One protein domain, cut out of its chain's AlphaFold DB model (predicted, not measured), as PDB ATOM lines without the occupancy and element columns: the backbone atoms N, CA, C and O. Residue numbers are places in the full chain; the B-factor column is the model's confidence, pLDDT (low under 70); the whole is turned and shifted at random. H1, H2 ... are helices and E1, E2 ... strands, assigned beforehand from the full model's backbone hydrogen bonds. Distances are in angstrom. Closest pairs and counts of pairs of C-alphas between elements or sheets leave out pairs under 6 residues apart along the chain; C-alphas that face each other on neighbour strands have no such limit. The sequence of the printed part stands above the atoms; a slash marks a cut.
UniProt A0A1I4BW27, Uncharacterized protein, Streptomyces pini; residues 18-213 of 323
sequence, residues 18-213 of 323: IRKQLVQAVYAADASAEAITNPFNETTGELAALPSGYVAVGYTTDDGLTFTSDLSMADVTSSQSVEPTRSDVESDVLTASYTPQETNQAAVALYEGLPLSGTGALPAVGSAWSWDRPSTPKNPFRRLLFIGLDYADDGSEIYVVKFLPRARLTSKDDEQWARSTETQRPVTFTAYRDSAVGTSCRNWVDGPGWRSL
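Overview. This is residues 18 to 213 of the 323 residues of an uncharacterized protein of Streptomyces pini (UniProt A0A1I4BW27). Picture a twisted antiparallel sheet folded into two wings: E1, E4, E7 and the first part of E5 make one, while E6, E3 and E2 with the last part of E5, beyond its bend, make the other. From the second wing the hairpin of E2 and E3 reaches out as a long arm with Gln 80 near its tip, the small helix H1 packs near E1, E6 and the last residue of E5, and long loops run round the rest. The printed part has 196 residues, with two named helices and seven named strands; along the chain E1, E2 and E3 come before H1, and E4, E5, E6 and E7 come between H1 and H2; the sheet is branched, with E4, E6 and E7 each an antiparallel neighbour of E5. The class is mostly strand, though under half of the residues are in named elements. The whole is only just compact, close to loose, with a radius of gyration of the C-alphas of 19.6 A, and it spans 70 by 53 by 41 A, the arm adding much of the length.

Along the chain. Find C-alpha 23 at (208.005, 194.231, 130.421); from there E1, residues 23 to 30, runs 24.2 A. Go on to Thr 66, where E2, residues 66 to 76, sets out for 32.5 A, and E3, residues 86 to 98, returns over 36.9 A; between them look for C-alpha 80 at (261.895, 195.216, 120.926). H1 is residues 105 to 112, 10.5 A long. E4, residues 142 to 151, covers 29.6 A. E5, residues 157 to 172, is the longest strand by residues and covers 32.6 A, bending by 96 degrees at residue 169. E6, residues 187 to 191, and E7, residues 202 to 206, are short strands. H2, residues 208 to 211, ends at C-alpha 211, (214.220, 189.824, 148.111).

Arrangement. Begin at edge strand E1, antiparallel to E4 at 163 degrees, with N 27 and O 145 2.8 A apart, within hydrogen-bond range. Residues 27 to 28 of E1 also pair, antiparallel, with residues 55 to 56. On the other side of E4 is E5, antiparallel at 149 degrees, with N 146 and O 162 at 2.8 A; E4 and E5 are a hairpin. Beside E5, E4 lies on one side, E6 and E7 on the other. The pairing is staggered: E7 pairs over residues 159 to 163, N 161 and O 204 at 2.8 A, and E6 over residues 167 to 172, N 190 and O 168 at 2.8 A. E4, E5 and E6 form a meander, each strand the antiparallel neighbour of the one before. E3 lies on the other side of E6, with N 96 and O 189 at 2.8 A, and E2 is its hairpin partner, with N 70 and O 93 at 2.8 A. E1 and E3 are apart. H1 is on the sheet at a height of 8.6 A, only just over none of the strands, as 2 of its C-alphas fall on E1 and 2 on E6; the closest C-alphas of H1 and E6 are those of Tyr 111 and Val 187, 6.4 A apart. H2 stands at the sheet's level, only just, with a height of 3.5 A; its closest C-alpha to E5 is that of Gly 209, 5.1 A from that of Glu 157. In H1 every O i to N i+4 pair is within hydrogen-bond range; H2 is too short for such a pair.

Size, cuts and confidence. Look for the two C-alphas farthest apart at Gln 80 and Ser 127, 70.5 A from each other. The printed part has no cut. The links E1 to E2, H1 to E4 and E5 to E6 are long, with 35, 29 and 14 residues. The mean pLDDT of the printed part is 91.8, and no printed residue is under 70.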
ATOM      1  N   ILE A  18     218.365 183.569 136.429       89.50
ATOM      2  CA  ILE A  18     218.243 183.863 134.997       89.50
ATOM      3  C   ILE A  18     217.086 184.840 134.783       89.50
ATOM      4  O   ILE A  18     215.932 184.518 135.060       89.50
ATOM      5  N   ARG A  19     217.396 186.034 134.271       91.38
ATOM      6  CA  ARG A  19     216.416 187.108 134.067       91.38
ATOM      7  C   ARG A  19     215.929 187.209 132.632       91.38
ATOM      8  O   ARG A  19     216.724 187.122 131.696       91.38
ATOM      9  N   LYS A  20     214.640 187.504 132.475       91.00
ATOM     10  CA  LYS A  20     214.027 187.914 131.212       91.00
ATOM     11  C   LYS A  20     213.154 189.139 131.455       91.00
ATOM     12  O   LYS A  20     212.140 189.054 132.125       91.00
ATOM     13  N   GLN A  21     213.515 190.284 130.886       91.00
ATOM     14  CA  GLN A  21     212.715 191.504 131.029       91.00
ATOM     15  C   GLN A  21     211.451 191.392 130.166       91.00
ATOM     16  O   GLN A  21     211.459 191.770 128.993       91.00
ATOM     17  N   LEU A  22     210.392 190.820 130.742       92.06
ATOM     18  CA  LEU A  22     209.095 190.569 130.112       92.06
ATOM     19  C   LEU A  22     208.350 191.865 129.799       92.06
ATOM     20  O   LEU A  22     207.651 191.943 128.790       92.06
ATOM     21  N   VAL A  23     208.523 192.881 130.645       93.62
ATOM     22  CA  VAL A  23     208.005 194.231 130.421       93.62
ATOM     23  C   VAL A  23     209.154 195.221 130.551       93.62
ATOM     24  O   VAL A  23     210.009 195.090 131.423       93.62
ATOM     25  N   GLN A  24     209.189 196.212 129.663       94.81
ATOM     26  CA  GLN A  24     210.224 197.238 129.636       94.81
ATOM     27  C   GLN A  24     209.567 198.613 129.576       94.81
ATOM     28  O   GLN A  24     208.586 198.811 128.862       94.81
ATOM     29  N   ALA A  25     210.101 199.564 130.335       96.12
ATOM     30  CA  ALA A  25     209.623 200.937 130.353       96.12
ATOM     31  C   ALA A  25     210.792 201.918 130.293       96.12
ATOM     32  O   ALA A  25     211.832 201.721 130.929       96.12
ATOM     33  N   VAL A  26     210.589 203.007 129.553       97.62
ATOM     34  CA  VAL A  26     211.528 204.126 129.474       97.62
ATOM     35  C   VAL A  26     210.836 205.385 129.970       97.62
ATOM     36  O   VAL A  26     209.774 205.761 129.472       97.62
ATOM     37  N   TYR A  27     211.458 206.055 130.933       97.50
ATOM     38  CA  TYR A  27     211.059 207.373 131.404       97.50
ATOM     39  C   TYR A  27     212.157 208.381 131.100       97.50
ATOM     40  O   TYR A  27     213.348 208.093 131.238       97.50
ATOM     41  N   ALA A  28     211.752 209.587 130.725       96.94
ATOM     42  CA  ALA A  28     212.662 210.678 130.431       96.94
ATOM     43  C   ALA A  28     212.280 211.934 131.207       96.94
ATOM     44  O   ALA A  28     211.102 212.202 131.423       96.94
ATOM     45  N   ALA A  29     213.275 212.729 131.586       96.31
ATOM     46  CA  ALA A  29     213.078 214.051 132.164       96.31
ATOM     47  C   ALA A  29     214.119 215.043 131.631       96.31
ATOM     48  O   ALA A  29     215.210 214.670 131.181       96.31
ATOM     49  N   ASP A  30     213.792 216.333 131.692       94.75
ATOM     50  CA  ASP A  30     214.773 217.395 131.469       94.75
ATOM     51  C   ASP A  30     215.864 217.346 132.555       94.75
ATOM     52  O   ASP A  30     215.605 216.957 133.692       94.75
ATOM     53  N   ALA A  31     217.095 217.767 132.242       91.38
ATOM     54  CA  ALA A  31     218.201 217.742 133.213       91.38
ATOM     55  C   ALA A  31     217.963 218.605 134.472       91.38
ATOM     56  O   ALA A  31     218.662 218.430 135.470       91.38
ATOM     57  N   SER A  32     216.998 219.531 134.426       91.00
ATOM     58  CA  SER A  32     216.552 220.332 135.570       91.00
ATOM     59  C   SER A  32     215.684 219.562 136.564       91.00
ATOM     60  O   SER A  32     215.515 220.036 137.682       91.00
ATOM     61  N   ALA A  33     215.116 218.417 136.173       92.81
ATOM     62  CA  ALA A  33     214.385 217.556 137.092       92.81
ATOM     63  C   ALA A  33     215.333 216.953 138.138       92.81
ATOM     64  O   ALA A  33     216.535 216.781 137.896       92.81
ATOM     65  N   GLU A  34     214.779 216.626 139.303       94.00
ATOM     66  CA  GLU A  34     215.513 215.976 140.384       94.00
ATOM     67  C   GLU A  34     216.059 214.613 139.934       94.00
ATOM     68  O   GLU A  34     215.414 213.887 139.180       94.00
ATOM     69  N   ALA A  35     217.275 214.269 140.360       94.56
ATOM     70  CA  ALA A  35     217.875 212.979 140.041       94.56
ATOM     71  C   ALA A  35     217.324 211.880 140.957       94.56
ATOM     72  O   ALA A  35     217.282 212.053 142.172       94.56
ATOM     73  N   ILE A  36     216.996 210.717 140.392       95.19
ATOM     74  CA  ILE A  36     216.576 209.551 141.178       95.19
ATOM     75  C   ILE A  36     217.760 209.024 141.993       95.19
ATOM     76  O   ILE A  36     218.805 208.654 141.447       95.19
ATOM     77  N   THR A  37     217.586 208.973 143.311       93.00
ATOM     78  CA  THR A  37     218.568 208.434 144.258       93.00
ATOM     79  C   THR A  37     218.337 206.953 144.536       93.00
ATOM     80  O   THR A  37     219.310 206.194 144.542       93.00
ATOM     81  N   ASN A  38     217.071 206.561 144.693       93.19
ATOM     82  CA  ASN A  38     216.583 205.196 144.861       93.19
ATOM     83  C   ASN A  38     215.202 205.064 144.180       93.19
ATOM     84  O   ASN A  38     214.315 205.860 144.497       93.19
ATOM     85  N   PRO A  39     215.005 204.125 143.237       94.94
ATOM     86  CA  PRO A  39     213.716 203.912 142.584       94.94
ATOM     87  C   PRO A  39     212.777 202.971 143.358       94.94
ATOM     88  O   PRO A  39     211.687 202.704 142.860       94.94
ATOM     89  N   PHE A  40     213.169 202.461 144.532       95.31
ATOM     90  CA  PHE A  40     212.416 201.439 145.267       95.31
ATOM     91  C   PHE A  40     211.965 201.884 146.656       95.31
ATOM     92  O   PHE A  40     212.599 202.715 147.306       95.31
ATOM     93  N   ASN A  41     210.886 201.277 147.139       91.50
ATOM     94  CA  ASN A  41     210.517 201.304 148.545       91.50
ATOM     95  C   ASN A  41     211.506 200.442 149.347       91.50
ATOM     96  O   ASN A  41     211.654 199.250 149.089       91.50
ATOM     97  N   GLU A  42     212.173 201.030 150.340       85.81
ATOM     98  CA  GLU A  42     213.202 200.334 151.123       85.81
ATOM     99  C   GLU A  42     212.654 199.130 151.899       85.81
ATOM    100  O   GLU A  42     213.371 198.147 152.069       85.81
ATOM    101  N   THR A  43     211.380 199.151 152.292       80.69
ATOM    102  CA  THR A  43     210.743 198.069 153.050       80.69
ATOM    103  C   THR A  43     210.193 196.969 152.146       80.69
ATOM    104  O   THR A  43     210.404 195.797 152.439       80.69
ATOM    105  N   THR A  44     209.504 197.316 151.053       80.19
ATOM    106  CA  THR A  44     208.803 196.321 150.214       80.19
ATOM    107  C   THR A  44     209.580 195.892 148.969       80.19
ATOM    108  O   THR A  44     209.316 194.826 148.429       80.19
ATOM    109  N   GLY A  45     210.536 196.696 148.495       87.00
ATOM    110  CA  GLY A  45     211.247 196.465 147.227       87.00
ATOM    111  C   GLY A  45     210.444 196.834 145.979       87.00
ATOM    112  O   GLY A  45     210.966 196.763 144.871       87.00
ATOM    113  N   GLU A  46     209.189 197.256 146.132       92.12
ATOM    114  CA  GLU A  46     208.346 197.719 145.027       92.12
ATOM    115  C   GLU A  46     208.854 199.049 144.452       92.12
ATOM    116  O   GLU A  46     209.540 199.820 145.132       92.12
ATOM    117  N   LEU A  47     208.481 199.361 143.207       94.75
ATOM    118  CA  LEU A  47     208.814 200.649 142.596       94.75
ATOM    119  C   LEU A  47     208.172 201.818 143.357       94.75
ATOM    120  O   LEU A  47     206.960 201.877 143.565       94.75
ATOM    121  N   ALA A  48     208.999 202.794 143.718       94.88
ATOM    122  CA  ALA A  48     208.562 204.051 144.302       94.88
ATOM    123  C   ALA A  48     208.067 205.029 143.223       94.88
ATOM    124  O   ALA A  48     208.401 204.931 142.039       94.88
ATOM    125  N   ALA A  49     207.286 206.026 143.646       93.94
ATOM    126  CA  ALA A  49     206.859 207.102 142.762       93.94
ATOM    127  C   ALA A  49     208.070 207.884 142.223       93.94
ATOM    128  O   ALA A  49     208.952 208.294 142.980       93.94
ATOM    129  N   LEU A  50     208.091 208.123 140.910       94.44
ATOM    130  CA  LEU A  50     209.150 208.907 140.281       94.44
ATOM    131  C   LEU A  50     209.019 210.400 140.634       94.44
ATOM    132  O   LEU A  50     207.896 210.895 140.794       94.44
ATOM    133  N   PRO A  51     210.136 211.150 140.697       93.81
ATOM    134  CA  PRO A  51     210.094 212.597 140.874       93.81
ATOM    135  C   PRO A  51     209.276 213.298 139.781       93.81
ATOM    136  O   PRO A  51     209.136 212.813 138.654       93.81
ATOM    137  N   SER A  52     208.775 214.497 140.081       90.62
ATOM    138  CA  SER A  52     208.051 215.300 139.091       90.62
ATOM    139  C   SER A  52     208.928 215.622 137.874       90.62
ATOM    140  O   SER A  52     210.098 215.973 138.023       90.62
ATOM    141  N   GLY A  53     208.341 215.574 136.678       90.75
ATOM    142  CA  GLY A  53     209.027 215.883 135.417       90.75
ATOM    143  C   GLY A  53     209.521 214.656 134.649       90.75
ATOM    144  O   GLY A  53     209.893 214.799 133.485       90.75
ATOM    145  N   TYR A  54     209.474 213.465 135.252       95.19
ATOM    146  CA  TYR A  54     209.638 212.207 134.529       95.19
ATOM    147  C   TYR A  54     208.361 211.875 133.759       95.19
ATOM    148  O   TYR A  54     207.277 211.792 134.332       95.19
ATOM    149  N   VAL A  55     208.502 211.682 132.452       95.00
ATOM    150  CA  VAL A  55     207.417 211.314 131.541       95.00
ATOM    151  C   VAL A  55     207.735 209.987 130.865       95.00
ATOM    152  O   VAL A  55     208.882 209.725 130.501       95.00
ATOM    153  N   ALA A  56     206.719 209.139 130.713       95.38
ATOM    154  CA  ALA A  56     206.860 207.862 130.029       95.38
ATOM    155  C   ALA A  56     207.032 208.080 128.519       95.38
ATOM    156  O   ALA A  56     206.317 208.877 127.913       95.38
ATOM    157  N   VAL A  57     207.967 207.347 127.916       95.19
ATOM    158  CA  VAL A  57     208.172 207.314 126.459       95.19
ATOM    159  C   VAL A  57     207.075 206.514 125.753       95.19
ATOM    160  O   VAL A  57     206.813 206.763 124.580       95.19
ATOM    161  N   GLY A  58     206.395 205.615 126.469       93.88
ATOM    162  CA  GLY A  58     205.352 204.742 125.924       93.88
ATOM    163  C   GLY A  58     205.909 203.439 125.353       93.88
ATOM    164  O   GLY A  58     207.027 203.042 125.690       93.88
ATOM    165  N   TYR A  59     205.127 202.775 124.500       94.50
ATOM    166  CA  TYR A  59     205.523 201.525 123.850       94.50
ATOM    167  C   TYR A  59     206.764 201.686 122.964       94.50
ATOM    168  O   TYR A  59     206.889 202.639 122.183       94.50
ATOM    169  N   THR A  60     207.658 200.706 123.068       94.25
ATOM    170  CA  THR A  60     208.818 200.508 122.195       94.25
ATOM    171  C   THR A  60     208.666 199.216 121.394       94.25
ATOM    172  O   THR A  60     207.847 198.372 121.750       94.25
ATOM    173  N   THR A  61     209.457 199.050 120.331       93.69
ATOM    174  CA  THR A  61     209.480 197.808 119.540       93.69
ATOM    175  C   THR A  61     209.894 196.592 120.376       93.69
ATOM    176  O   THR A  61     210.458 196.717 121.468       93.69
ATOM    177  N   ASP A  62     209.609 195.402 119.852       91.25
ATOM    178  CA  ASP A  62     209.955 194.111 120.451       91.25
ATOM    179  C   ASP A  62     211.446 193.751 120.331       91.25
ATOM    180  O   ASP A  62     211.900 192.822 120.998       91.25
ATOM    181  N   ASP A  63     212.229 194.544 119.590       89.56
ATOM    182  CA  ASP A  63     213.700 194.515 119.630       89.56
ATOM    183  C   ASP A  63     214.256 194.865 121.025       89.56
ATOM    184  O   ASP A  63     215.401 194.544 121.353       89.56
ATOM    185  N   GLY A  64     213.437 195.512 121.862       90.00
ATOM    186  CA  GLY A  64     213.751 195.843 123.245       90.00
ATOM    187  C   GLY A  64     214.732 197.005 123.408       90.00
ATOM    188  O   GLY A  64     214.985 197.806 122.506       90.00
ATOM    189  N   LEU A  65     215.263 197.127 124.623       95.56
ATOM    190  CA  LEU A  65     216.247 198.141 124.996       95.56
ATOM    191  C   LEU A  65     217.666 197.584 124.860       95.56
ATOM    192  O   LEU A  65     218.003 196.575 125.479       95.56
ATOM    193  N   THR A  66     218.527 198.276 124.115       96.06
ATOM    194  CA  THR A  66     219.937 197.892 123.973       96.06
ATOM    195  C   THR A  66     220.835 198.848 124.745       96.06
ATOM    196  O   THR A  66     220.711 200.067 124.631       96.06
ATOM    197  N   PHE A  67     221.763 198.290 125.525       96.38
ATOM    198  CA  PHE A  67     222.790 199.043 126.239       96.38
ATOM    199  C   PHE A  67     224.166 198.607 125.752       96.38
ATOM    200  O   PHE A  67     224.558 197.460 125.963       96.38
ATOM    201  N   THR A  68     224.896 199.511 125.113       95.88
ATOM    202  CA  THR A  68     226.218 199.218 124.551       95.88
ATOM    203  C   THR A  68     227.287 199.905 125.383       95.88
ATOM    204  O   THR A  68     227.193 201.101 125.643       95.88
ATOM    205  N   SER A  69     228.299 199.153 125.804       91.88
ATOM    206  CA  SER A  69     229.516 199.677 126.426       91.88
ATOM    207  C   SER A  69     230.660 199.603 125.423       91.88
ATOM    208  O   SER A  69     230.978 198.513 124.944       91.88
ATOM    209  N   ASP A  70     231.266 200.741 125.117       91.19
ATOM    210  CA  ASP A  70     232.412 200.851 124.220       91.19
ATOM    211  C   ASP A  70     233.677 201.143 125.037       91.19
ATOM    212  O   ASP A  70     233.850 202.250 125.559       91.19
ATOM    213  N   LEU A  71     234.522 200.119 125.189       91.12
ATOM    214  CA  LEU A  71     235.787 200.181 125.917       91.12
ATOM    215  C   LEU A  71     236.942 200.325 124.918       91.12
ATOM    216  O   LEU A  71     237.285 199.367 124.223       91.12
ATOM    217  N   SER A  72     237.574 201.497 124.891       90.81
ATOM    218  CA  SER A  72     238.797 201.742 124.117       90.81
ATOM    219  C   SER A  72     240.035 201.531 124.985       90.81
ATOM    220  O   SER A  72     240.087 201.993 126.129       90.81
ATOM    221  N   MET A  73     241.050 200.873 124.422       91.06
ATOM    222  CA  MET A  73     242.362 200.661 125.036       91.06
ATOM    223  C   MET A  73     243.432 201.428 124.257       91.06
ATOM    224  O   MET A  73     243.495 201.350 123.031       91.06
ATOM    225  N   ALA A  74     244.304 202.125 124.977       90.31
ATOM    226  CA  ALA A  74     245.511 202.732 124.444       90.31
ATOM    227  C   ALA A  74     246.719 201.833 124.736       90.31
ATOM    228  O   ALA A  74     247.091 201.616 125.893       90.31
ATOM    229  N   ASP A  75     247.353 201.347 123.671       92.19
ATOM    230  CA  ASP A  75     248.529 200.485 123.747       92.19
ATOM    231  C   ASP A  75     249.828 201.276 123.569       92.19
ATOM    232  O   ASP A  75     249.973 202.107 122.670       92.19
ATOM    233  N   VAL A  76     250.826 200.954 124.392       90.56
ATOM    234  CA  VAL A  76     252.209 201.410 124.226       90.56
ATOM    235  C   VAL A  76     253.043 200.255 123.682       90.56
ATOM    236  O   VAL A  76     253.296 199.260 124.371       90.56
ATOM    237  N   THR A  77     253.509 200.402 122.443       87.50
ATOM    238  CA  THR A  77     254.385 199.433 121.778       87.50
ATOM    239  C   THR A  77     255.853 199.812 121.952       87.50
ATOM    240  O   THR A  77     256.228 200.986 121.954       87.50
ATOM    241  N   SER A  78     256.705 198.800 122.111       86.94
ATOM    242  CA  SER A  78     258.156 198.966 122.220       86.94
ATOM    243  C   SER A  78     258.833 198.304 121.032       86.94
ATOM    244  O   SER A  78     258.478 197.191 120.673       86.94
ATOM    245  N   SER A  79     259.858 198.936 120.458       78.12
ATOM    246  CA  SER A  79     260.544 198.428 119.255       78.12
ATOM    247  C   SER A  79     261.140 197.015 119.384       78.12
ATOM    248  O   SER A  79     261.408 196.370 118.377       78.12
ATOM    249  N   GLN A  80     261.365 196.543 120.613       85.00
ATOM    250  CA  GLN A  80     261.895 195.216 120.926       85.00
ATOM    251  C   GLN A  80     260.805 194.140 121.061       85.00
ATOM    252  O   GLN A  80     261.142 192.969 121.217       85.00
ATOM    253  N   SER A  81     259.524 194.518 121.041       74.56
ATOM    254  CA  SER A  81     258.390 193.624 121.275       74.56
ATOM    255  C   SER A  81     257.362 193.745 120.158       74.56
ATOM    256  O   SER A  81     257.075 194.834 119.668       74.56
ATOM    257  N   VAL A  82     256.796 192.607 119.772       78.94
ATOM    258  CA  VAL A  82     255.712 192.535 118.783       78.94
ATOM    259  C   VAL A  82     254.339 192.683 119.447       78.94
ATOM    260  O   VAL A  82     253.381 193.076 118.790       78.94
ATOM    261  N   GLU A  83     254.257 192.407 120.750       87.38
ATOM    262  CA  GLU A  83     253.064 192.605 121.577       87.38
ATOM    263  C   GLU A  83     253.149 193.947 122.331       87.38
ATOM    264  O   GLU A  83     254.266 194.378 122.672       87.38
ATOM    265  N   PRO A  84     252.008 194.613 122.611       84.06
ATOM    266  CA  PRO A  84     251.965 195.807 123.449       84.06
ATOM    267  C   PRO A  84     252.686 195.584 124.777       84.06
ATOM    268  O   PRO A  84     252.431 194.624 125.498       84.06
ATOM    269  N   THR A  85     253.600 196.490 125.116       88.06
ATOM    270  CA  THR A  85     254.346 196.417 126.382       88.06
ATOM    271  C   THR A  85     253.568 196.983 127.567       88.06
ATOM    272  O   THR A  85     253.928 196.732 128.716       88.06
ATOM    273  N   ARG A  86     252.510 197.748 127.292       88.44
ATOM    274  CA  ARG A  86     251.534 198.239 128.262       88.44
ATOM    275  C   ARG A  86     250.230 198.549 127.531       88.44
ATOM    276  O   ARG A  86     250.287 199.068 126.420       88.44
ATOM    277  N   SER A  87     249.108 198.294 128.189       87.44
ATOM    278  CA  SER A  87     247.770 198.666 127.731       87.44
ATOM    279  C   SER A  87     247.054 199.396 128.861       87.44
ATOM    280  O   SER A  87     247.055 198.918 129.997       87.44
ATOM    281  N   ASP A  88     246.464 200.551 128.567       86.00
ATOM    282  CA  ASP A  88     245.673 201.347 129.509       86.00
ATOM    283  C   ASP A  88     244.276 201.604 128.917       86.00
ATOM    284  O   ASP A  88     244.126 201.706 127.704       86.00
ATOM    285  N   VAL A  89     243.242 201.731 129.752       86.94
ATOM    286  CA  VAL A  89     241.896 202.109 129.281       86.94
ATOM    287  C   VAL A  89     241.890 203.590 128.897       86.94
ATOM    288  O   VAL A  89     242.193 204.445 129.730       86.94
ATOM    289  N   GLU A  90     241.515 203.899 127.658       89.94
ATOM    290  CA  GLU A  90     241.398 205.270 127.150       89.94
ATOM    291  C   GLU A  90     240.000 205.848 127.393       89.94
ATOM    292  O   GLU A  90     239.857 206.982 127.859       89.94
ATOM    293  N   SER A  91     238.958 205.065 127.107       88.25
ATOM    294  CA  SER A  91     237.568 205.471 127.311       88.25
ATOM    295  C   SER A  91     236.668 204.280 127.595       88.25
ATOM    296  O   SER A  91     236.876 203.205 127.049       88.25
ATOM    297  N   ASP A  92     235.629 204.510 128.391       91.81
ATOM    298  CA  ASP A  92     234.509 203.590 128.590       91.81
ATOM    299  C   ASP A  92     233.215 204.398 128.441       91.81
ATOM    300  O   ASP A  92     232.930 205.300 129.240       91.81
ATOM    301  N   VAL A  93     232.488 204.156 127.350       93.00
ATOM    302  CA  VAL A  93     231.293 204.919 126.977       93.00
ATOM    303  C   VAL A  93     230.081 204.004 126.960       93.00
ATOM    304  O   VAL A  93     230.015 203.050 126.194       93.00
ATOM    305  N   LEU A  94     229.075 204.344 127.764       96.75
ATOM    306  CA  LEU A  94     227.790 203.658 127.771       96.75
ATOM    307  C   LEU A  94     226.783 204.395 126.884       96.75
ATOM    308  O   LEU A  94     226.563 205.600 127.051       96.75
ATOM    309  N   THR A  95     226.098 203.661 126.016       96.81
ATOM    310  CA  THR A  95     224.955 204.144 125.242       96.81
ATOM    311  C   THR A  95     223.706 203.312 125.528       96.81
ATOM    312  O   THR A  95     223.783 202.173 125.989       96.81
ATOM    313  N   ALA A  96     222.542 203.912 125.298       97.38
ATOM    314  CA  ALA A  96     221.241 203.267 125.364       97.38
ATOM    315  C   ALA A  96     220.470 203.575 124.077       97.38
ATOM    316  O   ALA A  96     220.292 204.752 123.747       97.38
ATOM    317  N   SER A  97     220.008 202.545 123.373       96.75
ATOM    318  CA  SER A  97     219.209 202.674 122.154       96.75
ATOM    319  C   SER A  97     217.876 201.945 122.276       96.75
ATOM    320  O   SER A  97     217.790 200.868 122.870       96.75
ATOM    321  N   TYR A  98     216.832 202.568 121.735       96.69
ATOM    322  CA  TYR A  98     215.466 202.053 121.737       96.69
ATOM    323  C   TYR A  98     214.633 202.723 120.639       96.69
ATOM    324  O   TYR A  98     214.955 203.824 120.181       96.69
ATOM    325  N   THR A  99     213.527 202.080 120.264       96.75
ATOM    326  CA  THR A  99     212.643 202.547 119.187       96.75
ATOM    327  C   THR A  99     211.225 202.760 119.714       96.75
ATOM    328  O   THR A  99     210.485 201.790 119.866       96.75
ATOM    329  N   PRO A 100     210.814 204.006 120.012       96.00
ATOM    330  CA  PRO A 100     209.434 204.337 120.356       96.00
ATOM    331  C   PRO A 100     208.482 204.099 119.183       96.00
ATOM    332  O   PRO A 100     208.801 204.449 118.042       96.00
ATOM    333  N   GLN A 101     207.294 203.581 119.499       94.25
ATOM    334  CA  GLN A 101     206.195 203.348 118.554       94.25
ATOM    335  C   GLN A 101     205.066 204.383 118.699       94.25
ATOM    336  O   GLN A 101     204.307 204.656 117.767       94.25
ATOM    337  N   GLU A 102     204.936 204.981 119.886       92.62
ATOM    338  CA  GLU A 102     203.875 205.940 120.173       92.62
ATOM    339  C   GLU A 102     204.138 207.332 119.585       92.62
ATOM    340  O   GLU A 102     205.266 207.818 119.489       92.62
ATOM    341  N   THR A 103     203.048 208.033 119.269       92.56
ATOM    342  CA  THR A 103     203.075 209.475 118.988       92.56
ATOM    343  C   THR A 103     202.599 210.231 120.226       92.56
ATOM    344  O   THR A 103     201.476 210.728 120.288       92.56
ATOM    345  N   ASN A 104     203.461 210.275 121.239       93.50
ATOM    346  CA  ASN A 104     203.251 211.028 122.472       93.50
ATOM    347  C   ASN A 104     204.304 212.147 122.620       93.50
ATOM    348  O   ASN A 104     205.257 212.239 121.838       93.50
ATOM    349  N   GLN A 105     204.112 213.024 123.610       93.06
ATOM    350  CA  GLN A 105     204.982 214.187 123.820       93.06
ATOM    351  C   GLN A 105     206.442 213.768 124.033       93.06
ATOM    352  O   GLN A 105     207.333 214.396 123.473       93.06
ATOM    353  N   ALA A 106     206.689 212.703 124.802       93.69
ATOM    354  CA  ALA A 106     208.033 212.248 125.135       93.69
ATOM    355  C   ALA A 106     208.761 211.653 123.921       93.69
ATOM    356  O   ALA A 106     209.881 212.064 123.627       93.69
ATOM    357  N   ALA A 107     208.121 210.745 123.182       93.62
ATOM    358  CA  ALA A 107     208.695 210.099 122.005       93.62
ATOM    359  C   ALA A 107     209.102 211.123 120.933       93.62
ATOM    360  O   ALA A 107     210.241 211.115 120.463       93.62
ATOM    361  N   VAL A 108     208.208 212.061 120.600       93.19
ATOM    362  CA  VAL A 108     208.502 213.110 119.611       93.19
ATOM    363  C   VAL A 108     209.546 214.090 120.150       93.19
ATOM    364  O   VAL A 108     210.497 214.420 119.443       93.19
ATOM    365  N   ALA A 109     209.433 214.523 121.411       92.94
ATOM    366  CA  ALA A 109     210.384 215.465 121.992       92.94
ATOM    367  C   ALA A 109     211.809 214.902 122.074       92.94
ATOM    368  O   ALA A 109     212.770 215.636 121.846       92.94
ATOM    369  N   LEU A 110     211.968 213.608 122.360       93.50
ATOM    370  CA  LEU A 110     213.277 212.959 122.403       93.50
ATOM    371  C   LEU A 110     213.875 212.776 121.004       93.50
ATOM    372  O   LEU A 110     215.071 213.013 120.844       93.50
ATOM    373  N   TYR A 111     213.065 212.438 119.997       92.94
ATOM    374  CA  TYR A 111     213.522 212.299 118.606       92.94
ATOM    375  C   TYR A 111     213.896 213.648 117.958       92.94
ATOM    376  O   TYR A 111     214.851 213.743 117.176       92.94
ATOM    377  N   GLU A 112     213.162 214.710 118.299       90.75
ATOM    378  CA  GLU A 112     213.333 216.053 117.722       90.75
ATOM    379  C   GLU A 112     214.177 216.999 118.586       90.75
ATOM    380  O   GLU A 112     214.529 218.099 118.157       90.75
ATOM    381  N   GLY A 113     214.544 216.582 119.800       88.69
ATOM    382  CA  GLY A 113     215.332 217.387 120.734       88.69
ATOM    383  C   GLY A 113     214.552 218.519 121.419       88.69
ATOM    384  O   GLY A 113     215.165 219.466 121.912       88.69
ATOM    385  N   LEU A 114     213.222 218.431 121.486       90.88
ATOM    386  CA  LEU A 114     212.339 219.416 122.131       90.88
ATOM    387  C   LEU A 114     212.329 219.249 123.661       90.88
ATOM    388  O   LEU A 114     212.531 218.137 124.153       90.88
ATOM    389  N   PRO A 115     212.114 220.306 124.462       90.31
ATOM    390  CA  PRO A 115     211.998 220.167 125.917       90.31
ATOM    391  C   PRO A 115     210.828 219.241 126.299       90.31
ATOM    392  O   PRO A 115     209.816 219.197 125.601       90.31
ATOM    393  N   LEU A 116     210.979 218.483 127.391       91.31
ATOM    394  CA  LEU A 116     209.925 217.571 127.874       91.31
ATOM    395  C   LEU A 116     208.888 218.305 128.731       91.31
ATOM    396  O   LEU A 116     207.771 217.826 128.909       91.31
ATOM    397  N   SER A 117     209.250 219.478 129.249       88.06
ATOM    398  CA  SER A 117     208.401 220.308 130.093       88.06
ATOM    399  C   SER A 117     208.639 221.805 129.856       88.06
ATOM    400  O   SER A 117     209.651 222.221 129.289       88.06
ATOM    401  N   GLY A 118     207.698 222.639 130.304       84.81
ATOM    402  CA  GLY A 118     207.833 224.096 130.253       84.81
ATOM    403  C   GLY A 118     207.682 224.705 128.852       84.81
ATOM    404  O   GLY A 118     206.957 224.203 127.994       84.81
ATOM    405  N   THR A 119     208.321 225.857 128.636       84.44
ATOM    406  CA  THR A 119     208.194 226.624 127.388       84.44
ATOM    407  C   THR A 119     208.814 225.881 126.206       84.44
ATOM    408  O   THR A 119     210.003 225.573 126.212       84.44
ATOM    409  N   GLY A 120     208.015 225.663 125.159       85.19
ATOM    410  CA  GLY A 120     208.432 224.959 123.942       85.19
ATOM    411  C   GLY A 120     208.238 223.443 123.995       85.19
ATOM    412  O   GLY A 120     208.571 222.773 123.020       85.19
ATOM    413  N   ALA A 121     207.712 222.902 125.100       89.25
ATOM    414  CA  ALA A 121     207.290 221.508 125.155       89.25
ATOM    415  C   ALA A 121     206.018 221.318 124.322       89.25
ATOM    416  O   ALA A 121     205.188 222.228 124.213       89.25
ATOM    417  N   LEU A 122     205.861 220.129 123.739       92.06
ATOM    418  CA  LEU A 122     204.637 219.783 123.022       92.06
ATOM    419  C   LEU A 122     203.441 219.842 123.983       92.06
ATOM    420  O   LEU A 122     203.592 219.472 125.148       92.06
ATOM    421  N   PRO A 123     202.259 220.301 123.541       90.94
ATOM    422  CA  PRO A 123     201.069 220.303 124.382       90.94
ATOM    423  C   PRO A 123     200.514 218.878 124.548       90.94
ATOM    424  O   PRO A 123     200.965 217.938 123.893       90.94
ATOM    425  N   ALA A 124     199.534 218.703 125.437       89.38
ATOM    426  CA  ALA A 124     198.942 217.391 125.699       89.38
ATOM    427  C   ALA A 124     198.380 216.744 124.418       89.38
ATOM    428  O   ALA A 124     197.920 217.432 123.495       89.38
ATOM    429  N   VAL A 125     198.398 215.410 124.374       90.38
ATOM    430  CA  VAL A 125     197.799 214.632 123.279       90.38
ATOM    431  C   VAL A 125     196.330 215.030 123.097       90.38
ATOM    432  O   VAL A 125     195.607 215.250 124.067       90.38
ATOM    433  N   GLY A 126     195.895 215.152 121.840       89.31
ATOM    434  CA  GLY A 126     194.541 215.593 121.478       89.31
ATOM    435  C   GLY A 126     194.426 217.089 121.168       89.31
ATOM    436  O   GLY A 126     193.409 217.520 120.630       89.31
ATOM    437  N   SER A 127     195.471 217.874 121.436       91.62
ATOM    438  CA  SER A 127     195.611 219.232 120.901       91.62
ATOM    439  C   SER A 127     196.439 219.234 119.612       91.62
ATOM    440  O   SER A 127     197.202 218.305 119.352       91.62
ATOM    441  N   ALA A 128     196.276 220.263 118.779       90.38
ATOM    442  CA  ALA A 128     197.080 220.402 117.569       90.38
ATOM    443  C   ALA A 128     198.543 220.692 117.933       90.38
ATOM    444  O   ALA A 128     198.825 221.591 118.727       90.38
ATOM    445  N   TRP A 129     199.468 219.931 117.350       92.81
ATOM    446  CA  TRP A 129     200.906 220.085 117.566       92.81
ATOM    447  C   TRP A 129     201.559 220.756 116.363       92.81
ATOM    448  O   TRP A 129     201.228 220.461 115.216       92.81
ATOM    449  N   SER A 130     202.519 221.636 116.629       90.00
ATOM    450  CA  SER A 130     203.389 222.225 115.616       90.00
ATOM    451  C   SER A 130     204.738 222.536 116.243       90.00
ATOM    452  O   SER A 130     204.794 223.161 117.303       90.00
ATOM    453  N   TRP A 131     205.814 222.135 115.583       90.31
ATOM    454  CA  TRP A 131     207.173 222.520 115.930       90.31
ATOM    455  C   TRP A 131     207.958 222.731 114.639       90.31
ATOM    456  O   TRP A 131     207.728 222.046 113.645       90.31
ATOM    457  N   ASP A 132     208.887 223.679 114.666       88.06
ATOM    458  CA  ASP A 132     209.781 223.929 113.544       88.06
ATOM    459  C   ASP A 132     211.113 223.235 113.787       88.06
ATOM    460  O   ASP A 132     211.645 223.238 114.904       88.06
ATOM    461  N   ARG A 133     211.705 222.690 112.722       83.69
ATOM    462  CA  ARG A 133     213.080 222.206 112.794       83.69
ATOM    463  C   ARG A 133     214.003 223.404 113.055       83.69
ATOM    464  O   ARG A 133     214.052 224.321 112.232       83.69
ATOM    465  N   PRO A 134     214.762 223.419 114.162       77.19
ATOM    466  CA  PRO A 134     215.608 224.557 114.482       77.19
ATOM    467  C   PRO A 134     216.763 224.669 113.481       77.19
ATOM    468  O   PRO A 134     217.429 223.682 113.168       77.19
ATOM    469  N   SER A 135     217.062 225.894 113.035       83.19
ATOM    470  CA  SER A 135     218.243 226.184 112.206       83.19
ATOM    471  C   SER A 135     219.557 225.880 112.934       83.19
ATOM    472  O   SER A 135     220.571 225.595 112.305       83.19
ATOM    473  N   THR A 136     219.538 225.920 114.269       79.69
ATOM    474  CA  THR A 136     220.616 225.453 115.147       79.69
ATOM    475  C   THR A 136     220.046 224.436 116.135       79.69
ATOM    476  O   THR A 136     219.448 224.836 117.139       79.69
ATOM    477  N   PRO A 137     220.198 223.125 115.871       75.62
ATOM    478  CA  PRO A 137     219.714 222.084 116.765       75.62
ATOM    479  C   PRO A 137     220.336 222.213 118.154       75.62
ATOM    480  O   PRO A 137     221.552 222.115 118.326       75.62
ATOM    481  N   LYS A 138     219.490 222.430 119.160       76.19
ATOM    482  CA  LYS A 138     219.895 222.317 120.560       76.19
ATOM    483  C   LYS A 138     219.734 220.861 120.958       76.19
ATOM    484  O   LYS A 138     218.668 220.290 120.787       76.19
ATOM    485  N   ASN A 139     220.793 220.275 121.494       81.69
ATOM    486  CA  ASN A 139     220.777 218.896 121.957       81.69
ATOM    487  C   ASN A 139     221.074 218.884 123.463       81.69
ATOM    488  O   ASN A 139     222.239 218.765 123.856       81.69
ATOM    489  N   PRO A 140     220.050 219.163 124.290       90.31
ATOM    490  CA  PRO A 140     220.208 219.275 125.731       90.31
ATOM    491  C   PRO A 140     220.437 217.907 126.374       90.31
ATOM    492  O   PRO A 140     220.004 216.874 125.863       90.31
ATOM    493  N   PHE A 141     221.078 217.921 127.539       94.44
ATOM    494  CA  PHE A 141     221.167 216.730 128.374       94.44
ATOM    495  C   PHE A 141     219.793 216.372 128.955       94.44
ATOM    496  O   PHE A 141     219.011 217.258 129.310       94.44
ATOM    497  N   ARG A 142     219.528 215.073 129.072       95.50
ATOM    498  CA  ARG A 142     218.314 214.480 129.642       95.50
ATOM    499  C   ARG A 142     218.664 213.509 130.755       95.50
ATOM    500  O   ARG A 142     219.775 212.985 130.802       95.50
ATOM    501  N   ARG A 143     217.689 213.249 131.615       96.62
ATOM    502  CA  ARG A 143     217.686 212.120 132.543       96.62
ATOM    503  C   ARG A 143     216.880 210.998 131.907       96.62
ATOM    504  O   ARG A 143     215.763 211.256 131.471       96.62
ATOM    505  N   LEU A 144     217.435 209.790 131.846       97.69
ATOM    506  CA  LEU A 144     216.743 208.612 131.316       97.69
ATOM    507  C   LEU A 144     216.738 207.502 132.357       97.69
ATOM    508  O   LEU A 144     217.782 207.180 132.921       97.69
ATOM    509  N   LEU A 145     215.568 206.927 132.601       98.00
ATOM    510  CA  LEU A 145     215.364 205.784 133.476       98.00
ATOM    511  C   LEU A 145     214.794 204.640 132.642       98.00
ATOM    512  O   LEU A 145     213.760 204.794 131.998       98.00
ATOM    513  N   PHE A 146     215.465 203.502 132.691       98.25
ATOM    514  CA  PHE A 146     215.064 202.270 132.039       98.25
ATOM    515  C   PHE A 146     214.713 201.253 133.115       98.25
ATOM    516  O   PHE A 146     215.496 201.052 134.045       98.25
ATOM    517  N   ILE A 147     213.552 200.630 132.992       97.75
ATOM    518  CA  ILE A 147     213.052 199.630 133.933       97.75
ATOM    519  C   ILE A 147     212.733 198.377 133.132       97.75
ATOM    520  O   ILE A 147     211.927 198.432 132.209       97.75
ATOM    521  N   GLY A 148     213.365 197.262 133.481       97.19
ATOM    522  CA  GLY A 148     212.948 195.930 133.066       97.19
ATOM    523  C   GLY A 148     212.256 195.226 134.226       97.19
ATOM    524  O   GLY A 148     212.790 195.222 135.331       97.19
ATOM    525  N   LEU A 149     211.093 194.642 133.971       96.50
ATOM    526  CA  LEU A 149     210.326 193.837 134.915       96.50
ATOM    527  C   LEU A 149     210.356 192.371 134.473       96.50
ATOM    528  O   LEU A 149     210.114 192.055 133.306       96.50
ATOM    529  N   ASP A 150     210.648 191.505 135.428       96.38
ATOM    530  CA  ASP A 150     210.575 190.049 135.367       96.38
ATOM    531  C   ASP A 150     209.749 189.554 136.569       96.38
ATOM    532  O   ASP A 150     209.413 190.340 137.459       96.38
ATOM    533  N   TYR A 151     209.433 188.265 136.612       93.69
ATOM    534  CA  TYR A 151     208.700 187.659 137.720       93.69
ATOM    535  C   TYR A 151     209.455 186.452 138.275       93.69
ATOM    536  O   TYR A 151     210.058 185.688 137.522       93.69
ATOM    537  N   ALA A 152     209.406 186.272 139.592       89.06
ATOM    538  CA  ALA A 152     209.799 185.021 140.226       89.06
ATOM    539  C   ALA A 152     208.750 183.921 139.967       89.06
ATOM    540  O   ALA A 152     207.656 184.183 139.459       89.06
ATOM    541  N   ASP A 153     209.069 182.681 140.343       86.00
ATOM    542  CA  ASP A 153     208.188 181.521 140.136       86.00
ATOM    543  C   ASP A 153     206.837 181.643 140.870       86.00
ATOM    544  O   ASP A 153     205.836 181.068 140.441       86.00
ATOM    545  N   ASP A 154     206.790 182.418 141.957       84.88
ATOM    546  CA  ASP A 154     205.578 182.737 142.721       84.88
ATOM    547  C   ASP A 154     204.782 183.930 142.144       84.88
ATOM    548  O   ASP A 154     203.728 184.292 142.671       84.88
ATOM    549  N   GLY A 155     205.262 184.528 141.048       88.25
ATOM    550  CA  GLY A 155     204.666 185.690 140.394       88.25
ATOM    551  C   GLY A 155     205.025 187.035 141.030       88.25
ATOM    552  O   GLY A 155     204.492 188.058 140.601       88.25
ATOM    553  N   SER A 156     205.906 187.067 142.031       91.12
ATOM    554  CA  SER A 156     206.388 188.315 142.624       91.12
ATOM    555  C   SER A 156     207.333 189.066 141.678       91.12
ATOM    556  O   SER A 156     208.055 188.479 140.872       91.12
ATOM    557  N   GLU A 157     207.294 190.396 141.733       95.44
ATOM    558  CA  GLU A 157     207.988 191.257 140.771       95.44
ATOM    559  C   GLU A 157     209.493 191.349 141.050       95.44
ATOM    560  O   GLU A 157     209.927 191.492 142.196       95.44
ATOM    561  N   ILE A 158     210.284 191.321 139.976       95.56
ATOM    562  CA  ILE A 158     211.730 191.550 139.974       95.56
ATOM    563  C   ILE A 158     212.037 192.681 138.995       95.56
ATOM    564  O   ILE A 158     211.794 192.574 137.793       95.56
ATOM    565  N   TYR A 159     212.639 193.753 139.492       97.31
ATOM    566  CA  TYR A 159     212.981 194.933 138.717       97.31
ATOM    567  C   TYR A 159     214.485 195.029 138.477       97.31
ATOM    568  O   TYR A 159     215.287 194.990 139.407       97.31
ATOM    569  N   VAL A 160     214.875 195.250 137.224       97.19
ATOM    570  CA  VAL A 160     216.240 195.603 136.817       97.19
ATOM    571  C   VAL A 160     216.209 197.013 136.247       97.19
ATOM    572  O   VAL A 160     215.639 197.257 135.183       97.19
ATOM    573  N   VAL A 161     216.811 197.958 136.963       97.81
ATOM    574  CA  VAL A 161     216.714 199.388 136.668       97.81
ATOM    575  C   VAL A 161     218.071 199.948 136.273       97.81
ATOM    576  O   VAL A 161     219.078 199.723 136.945       97.81
ATOM    577  N   LYS A 162     218.093 200.749 135.209       97.88
ATOM    578  CA  LYS A 162     219.259 201.515 134.774       97.88
ATOM    579  C   LYS A 162     218.893 202.988 134.642       97.88
ATOM    580  O   LYS A 162     217.980 203.347 133.909       97.88
ATOM    581  N   PHE A 163     219.626 203.858 135.324       97.81
ATOM    582  CA  PHE A 163     219.430 205.303 135.285       97.81
ATOM    583  C   PHE A 163     220.662 206.008 134.741       97.81
ATOM    584  O   PHE A 163     221.765 205.875 135.273       97.81
ATOM    585  N   LEU A 164     220.447 206.802 133.699       97.94
ATOM    586  CA  LEU A 164     221.427 207.700 133.117       97.94
ATOM    587  C   LEU A 164     221.074 209.117 133.596       97.94
ATOM    588  O   LEU A 164     220.200 209.765 133.009       97.94
ATOM    589  N   PRO A 165     221.727 209.628 134.660       96.56
ATOM    590  CA  PRO A 165     221.431 210.952 135.205       96.56
ATOM    591  C   PRO A 165     221.752 212.077 134.220       96.56
ATOM    592  O   PRO A 165     221.183 213.161 134.313       96.56
ATOM    593  N   ARG A 166     222.646 211.840 133.262       96.62
ATOM    594  CA  ARG A 166     222.995 212.821 132.244       96.62
ATOM    595  C   ARG A 166     223.282 212.110 130.931       96.62
ATOM    596  O   ARG A 166     224.384 211.636 130.705       96.62
ATOM    597  N   ALA A 167     222.292 212.063 130.054       96.75
ATOM    598  CA  ALA A 167     222.385 211.468 128.731       96.75
ATOM    599  C   ALA A 167     222.177 212.516 127.635       96.75
ATOM    600  O   ALA A 167     221.515 213.529 127.854       96.75
ATOM    601  N   ARG A 168     222.728 212.288 126.445       94.88
ATOM    602  CA  ARG A 168     222.521 213.153 125.273       94.88
ATOM    603  C   ARG A 168     222.245 212.298 124.046       94.88
ATOM    604  O   ARG A 168     222.920 211.290 123.866       94.88
ATOM    605  N   LEU A 169     221.300 212.720 123.209       94.94
ATOM    606  CA  LEU A 169     221.013 212.056 121.938       94.94
ATOM    607  C   LEU A 169     222.258 212.140 121.046       94.94
ATOM    608  O   LEU A 169     222.715 213.240 120.744       94.94
ATOM    609  N   THR A 170     222.843 211.018 120.652       93.12
ATOM    610  CA  THR A 170     224.069 210.987 119.834       93.12
ATOM    611  C   THR A 170     223.820 210.535 118.413       93.12
ATOM    612  O   THR A 170     224.489 211.025 117.506       93.12
ATOM    613  N   SER A 171     222.824 209.685 118.202       91.75
ATOM    614  CA  SER A 171     222.321 209.359 116.874       91.75
ATOM    615  C   SER A 171     220.819 209.115 116.924       91.75
ATOM    616  O   SER A 171     220.239 208.866 117.983       91.75
ATOM    617  N   LYS A 172     220.193 209.246 115.761       91.31
ATOM    618  CA  LYS A 172     218.832 208.808 115.488       91.31
ATOM    619  C   LYS A 172     218.828 208.191 114.100       91.31
ATOM    620  O   LYS A 172     219.519 208.724 113.227       91.31
ATOM    621  N   ASP A 173     218.077 207.117 113.925       92.50
ATOM    622  CA  ASP A 173     217.895 206.514 112.607       92.50
ATOM    623  C   ASP A 173     216.639 207.088 111.934       92.50
ATOM    624  O   ASP A 173     215.964 207.987 112.467       92.50
ATOM    625  N   ASP A 174     216.365 206.617 110.721       91.69
ATOM    626  CA  ASP A 174     215.281 207.123 109.887       91.69
ATOM    627  C   ASP A 174     213.919 206.944 110.571       91.69
ATOM    628  O   ASP A 174     213.559 205.858 111.022       91.69
ATOM    629  N   GLU A 175     213.132 208.023 110.622       92.00
ATOM    630  CA  GLU A 175     211.726 207.923 111.005       92.00
ATOM    631  C   GLU A 175     210.952 207.233 109.881       92.00
ATOM    632  O   GLU A 175     210.876 207.737 108.755       92.00
ATOM    633  N   GLN A 176     210.360 206.082 110.191       91.12
ATOM    634  CA  GLN A 176     209.684 205.261 109.198       91.12
ATOM    635  C   GLN A 176     208.168 205.364 109.326       91.12
ATOM    636  O   GLN A 176     207.590 205.067 110.371       91.12
ATOM    637  N   TRP A 177     207.510 205.754 108.231       90.25
ATOM    638  CA  TRP A 177     206.057 205.692 108.080       90.25
ATOM    639  C   TRP A 177     205.727 204.643 107.023       90.25
ATOM    640  O   TRP A 177     206.020 204.816 105.839       90.25
ATOM    641  N   ALA A 178     205.110 203.543 107.439       90.06
ATOM    642  CA  ALA A 178     204.757 202.446 106.552       90.06
ATOM    643  C   ALA A 178     203.342 201.938 106.843       90.06
ATOM    644  O   ALA A 178     202.756 202.208 107.883       90.06
ATOM    645  N   ARG A 179     202.768 201.197 105.888       87.88
ATOM    646  CA  ARG A 179     201.489 200.491 106.095       87.88
ATOM    647  C   ARG A 179     201.672 199.118 106.741       87.88
ATOM    648  O   ARG A 179     200.707 198.558 107.241       87.88
ATOM    649  N   SER A 180     202.873 198.556 106.628       92.06
ATOM    650  CA  SER A 180     203.219 197.201 107.068       92.06
ATOM    651  C   SER A 180     203.848 197.151 108.456       92.06
ATOM    652  O   SER A 180     203.966 196.069 109.011       92.06
ATOM    653  N   THR A 181     204.273 198.296 108.980       87.94
ATOM    654  CA  THR A 181     204.834 198.449 110.322       87.94
ATOM    655  C   THR A 181     204.323 199.760 110.902       87.94
ATOM    656  O   THR A 181     203.883 200.654 110.173       87.94
ATOM    657  N   GLU A 182     204.309 199.824 112.218       91.25
ATOM    658  CA  GLU A 182     204.046 201.000 113.015       91.25
ATOM    659  C   GLU A 182     205.031 202.144 112.728       91.25
ATOM    660  O   GLU A 182     206.042 201.993 112.043       91.25
ATOM    661  N   THR A 183     204.716 203.337 113.233       92.81
ATOM    662  CA  THR A 183     205.647 204.466 113.141       92.81
ATOM    663  C   THR A 183     206.822 204.233 114.077       92.81
ATOM    664  O   THR A 183     206.610 204.071 115.273       92.81
ATOM    665  N   GLN A 184     208.043 204.269 113.550       92.94
ATOM    666  CA  GLN A 184     209.260 204.035 114.326       92.94
ATOM    667  C   GLN A 184     210.119 205.298 114.390       92.94
ATOM    668  O   GLN A 184     210.306 205.976 113.378       92.94
ATOM    669  N   ARG A 185     210.646 205.617 115.582       95.06
ATOM    670  CA  ARG A 185     211.529 206.777 115.826       95.06
ATOM    671  C   ARG A 185     212.811 206.387 116.573       95.06
ATOM    672  O   ARG A 185     212.974 206.792 117.724       95.06
ATOM    673  N   PRO A 186     213.719 205.603 115.969       96.06
ATOM    674  CA  PRO A 186     214.870 205.060 116.687       96.06
ATOM    675  C   PRO A 186     215.780 206.169 117.226       96.06
ATOM    676  O   PRO A 186     216.129 207.114 116.509       96.06
ATOM    677  N   VAL A 187     216.168 206.059 118.496       96.25
ATOM    678  CA  VAL A 187     217.031 207.026 119.185       96.25
ATOM    679  C   VAL A 187     218.143 206.319 119.946       96.25
ATOM    680  O   VAL A 187     217.914 205.303 120.601       96.25
ATOM    681  N   THR A 188     219.334 206.918 119.930       96.69
ATOM    682  CA  THR A 188     220.490 206.457 120.706       96.69
ATOM    683  C   THR A 188     221.010 207.584 121.576       96.69
ATOM    684  O   THR A 188     221.407 208.647 121.090       96.69
ATOM    685  N   PHE A 189     221.050 207.339 122.879       97.56
ATOM    686  CA  PHE A 189     221.557 208.268 123.874       97.56
ATOM    687  C   PHE A 189     222.891 207.789 124.433       97.56
ATOM    688  O   PHE A 189     223.022 206.642 124.840       97.56
ATOM    689  N   THR A 190     223.862 208.690 124.530       97.44
ATOM    690  CA  THR A 190     225.126 208.437 125.232       97.44
ATOM    691  C   THR A 190     225.055 208.973 126.653       97.44
ATOM    692  O   THR A 190     224.610 210.105 126.867       97.44
ATOM    693  N   ALA A 191     225.509 208.174 127.617       97.19
ATOM    694  CA  ALA A 191     225.615 208.536 129.019       97.19
ATOM    695  C   ALA A 191     226.896 209.338 129.290       97.19
ATOM    696  O   ALA A 191     227.990 208.975 128.867       97.19
ATOM    697  N   TYR A 192     226.770 210.415 130.054       95.56
ATOM    698  CA  TYR A 192     227.867 211.265 130.498       95.56
ATOM    699  C   TYR A 192     227.853 211.337 132.014       95.56
ATOM    700  O   TYR A 192     226.797 211.278 132.642       95.56
ATOM    701  N   ARG A 193     229.026 211.528 132.617       94.25
ATOM    702  CA  ARG A 193     229.116 211.726 134.063       94.25
ATOM    703  C   ARG A 193     228.329 212.970 134.480       94.25
ATOM    704  O   ARG A 193     228.608 214.077 134.018       94.25
ATOM    705  N   ASP A 194     227.359 212.786 135.365       93.00
ATOM    706  CA  ASP A 194     226.693 213.883 136.060       93.00
ATOM    707  C   ASP A 194     227.587 214.328 137.231       93.00
ATOM    708  O   ASP A 194     228.065 213.498 138.002       93.00
ATOM    709  N   SER A 195     227.866 215.627 137.347       89.81
ATOM    710  CA  SER A 195     228.739 216.158 138.405       89.81
ATOM    711  C   SER A 195     228.065 216.199 139.776       89.81
ATOM    712  O   SER A 195     228.762 216.101 140.781       89.81
ATOM    713  N   ALA A 196     226.734 216.302 139.826       88.56
ATOM    714  CA  ALA A 196     225.965 216.282 141.064       88.56
ATOM    715  C   ALA A 196     225.743 214.847 141.562       88.56
ATOM    716  O   ALA A 196     225.863 214.585 142.754       88.56
ATOM    717  N   VAL A 197     225.458 213.903 140.656       90.06
ATOM    718  CA  VAL A 197     225.228 212.485 141.015       90.06
ATOM    719  C   VAL A 197     226.541 211.691 141.106       90.06
ATOM    720  O   VAL A 197     226.615 210.674 141.791       90.06
ATOM    721  N   GLY A 198     227.589 212.141 140.414       90.06
ATOM    722  CA  GLY A 198     228.934 211.565 140.459       90.06
ATOM    723  C   GLY A 198     229.185 210.393 139.504       90.06
ATOM    724  O   GLY A 198     230.336 209.972 139.391       90.06
ATOM    725  N   THR A 199     228.167 209.908 138.783       92.50
ATOM    726  CA  THR A 199     228.245 208.759 137.857       92.50
ATOM    727  C   THR A 199     227.596 209.062 136.500       92.50
ATOM    728  O   THR A 199     226.776 209.976 136.391       92.50
ATOM    729  N   SER A 200     227.971 208.316 135.457       93.62
ATOM    730  CA  SER A 200     227.288 208.295 134.152       93.62
ATOM    731  C   SER A 200     226.094 207.340 134.126       93.62
ATOM    732  O   SER A 200     225.158 207.546 133.359       93.62
ATOM    733  N   CYS A 201     226.108 206.321 134.985       96.50
ATOM    734  CA  CYS A 201     225.072 205.306 135.076       96.50
ATOM    735  C   CYS A 201     224.943 204.811 136.516       96.50
ATOM    736  O   CYS A 201     225.944 204.549 137.189       96.50
ATOM    737  N   ARG A 202     223.712 204.648 136.989       96.31
ATOM    738  CA  ARG A 202     223.402 203.933 138.226       96.31
ATOM    739  C   ARG A 202     222.492 202.763 137.887       96.31
ATOM    740  O   ARG A 202     221.552 202.927 137.117       96.31
ATOM    741  N   ASN A 203     222.813 201.589 138.411       96.50
ATOM    742  CA  ASN A 203     222.017 200.385 138.220       96.50
ATOM    743  C   ASN A 203     221.447 199.968 139.570       96.50
ATOM    744  O   ASN A 203     222.132 200.115 140.583       96.50
ATOM    745  N   TRP A 204     220.244 199.417 139.562       97.31
ATOM    746  CA  TRP A 204     219.676 198.745 140.717       97.31
ATOM    747  C   TRP A 204     218.983 197.464 140.278       97.31
ATOM    748  O   TRP A 204     218.494 197.363 139.151       97.31
ATOM    749  N   VAL A 205     218.931 196.511 141.196       95.56
ATOM    750  CA  VAL A 205     218.073 195.336 141.108       95.56
ATOM    751  C   VAL A 205     217.388 195.216 142.456       95.56
ATOM    752  O   VAL A 205     218.068 195.236 143.480       95.56
ATOM    753  N   ASP A 206     216.064 195.178 142.447       94.69
ATOM    754  CA  ASP A 206     215.249 194.970 143.640       94.69
ATOM    755  C   ASP A 206     213.860 194.480 143.212       94.69
ATOM    756  O   ASP A 206     213.584 194.321 142.024       94.69
ATOM    757  N   GLY A 207     212.989 194.216 144.169       93.00
ATOM    758  CA  GLY A 207     211.645 193.710 143.943       93.00
ATOM    759  C   GLY A 207     211.280 192.707 145.027       93.00
ATOM    760  O   GLY A 207     212.181 192.050 145.559       93.00
ATOM    761  N   PRO A 208     209.990 192.533 145.349       88.62
ATOM    762  CA  PRO A 208     209.565 191.495 146.284       88.62
ATOM    763  C   PRO A 208     210.124 190.111 145.913       88.62
ATOM    764  O   PRO A 208     210.631 189.399 146.777       88.62
ATOM    765  N   GLY A 209     210.151 189.784 144.615       90.06
ATOM    766  CA  GLY A 209     210.713 188.527 144.118       90.06
ATOM    767  C   GLY A 209     212.232 188.474 144.080       90.06
ATOM    768  O   GLY A 209     212.806 187.398 144.007       90.06
ATOM    769  N   TRP A 210     212.919 189.619 144.123       90.75
ATOM    770  CA  TRP A 210     214.374 189.645 144.283       90.75
ATOM    771  C   TRP A 210     214.756 189.390 145.740       90.75
ATOM    772  O   TRP A 210     215.716 188.679 146.020       90.75
ATOM    773  N   ARG A 211     213.987 189.959 146.671       86.50
ATOM    774  CA  ARG A 211     214.220 189.824 148.111       86.50
ATOM    775  C   ARG A 211     213.942 188.411 148.607       86.50
ATOM    776  O   ARG A 211     214.728 187.907 149.403       86.50
ATOM    777  N   SER A 212     212.941 187.731 148.044       84.06
ATOM    778  CA  SER A 212     212.660 186.320 148.345       84.06
ATOM    779  C   SER A 212     213.785 185.357 147.934       84.06
ATOM    780  O   SER A 212     213.843 184.233 148.427       84.06
ATOM    781  N   LEU A 213     214.712 185.788 147.068       81.88
ATOM    782  CA  LEU A 213     215.906 185.019 146.698       81.88
ATOM    783  C   LEU A 213     217.037 185.133 147.722       81.88
ATOM    784  O   LEU A 213     218.033 184.408 147.606       81.88
TER     785      LEU A 213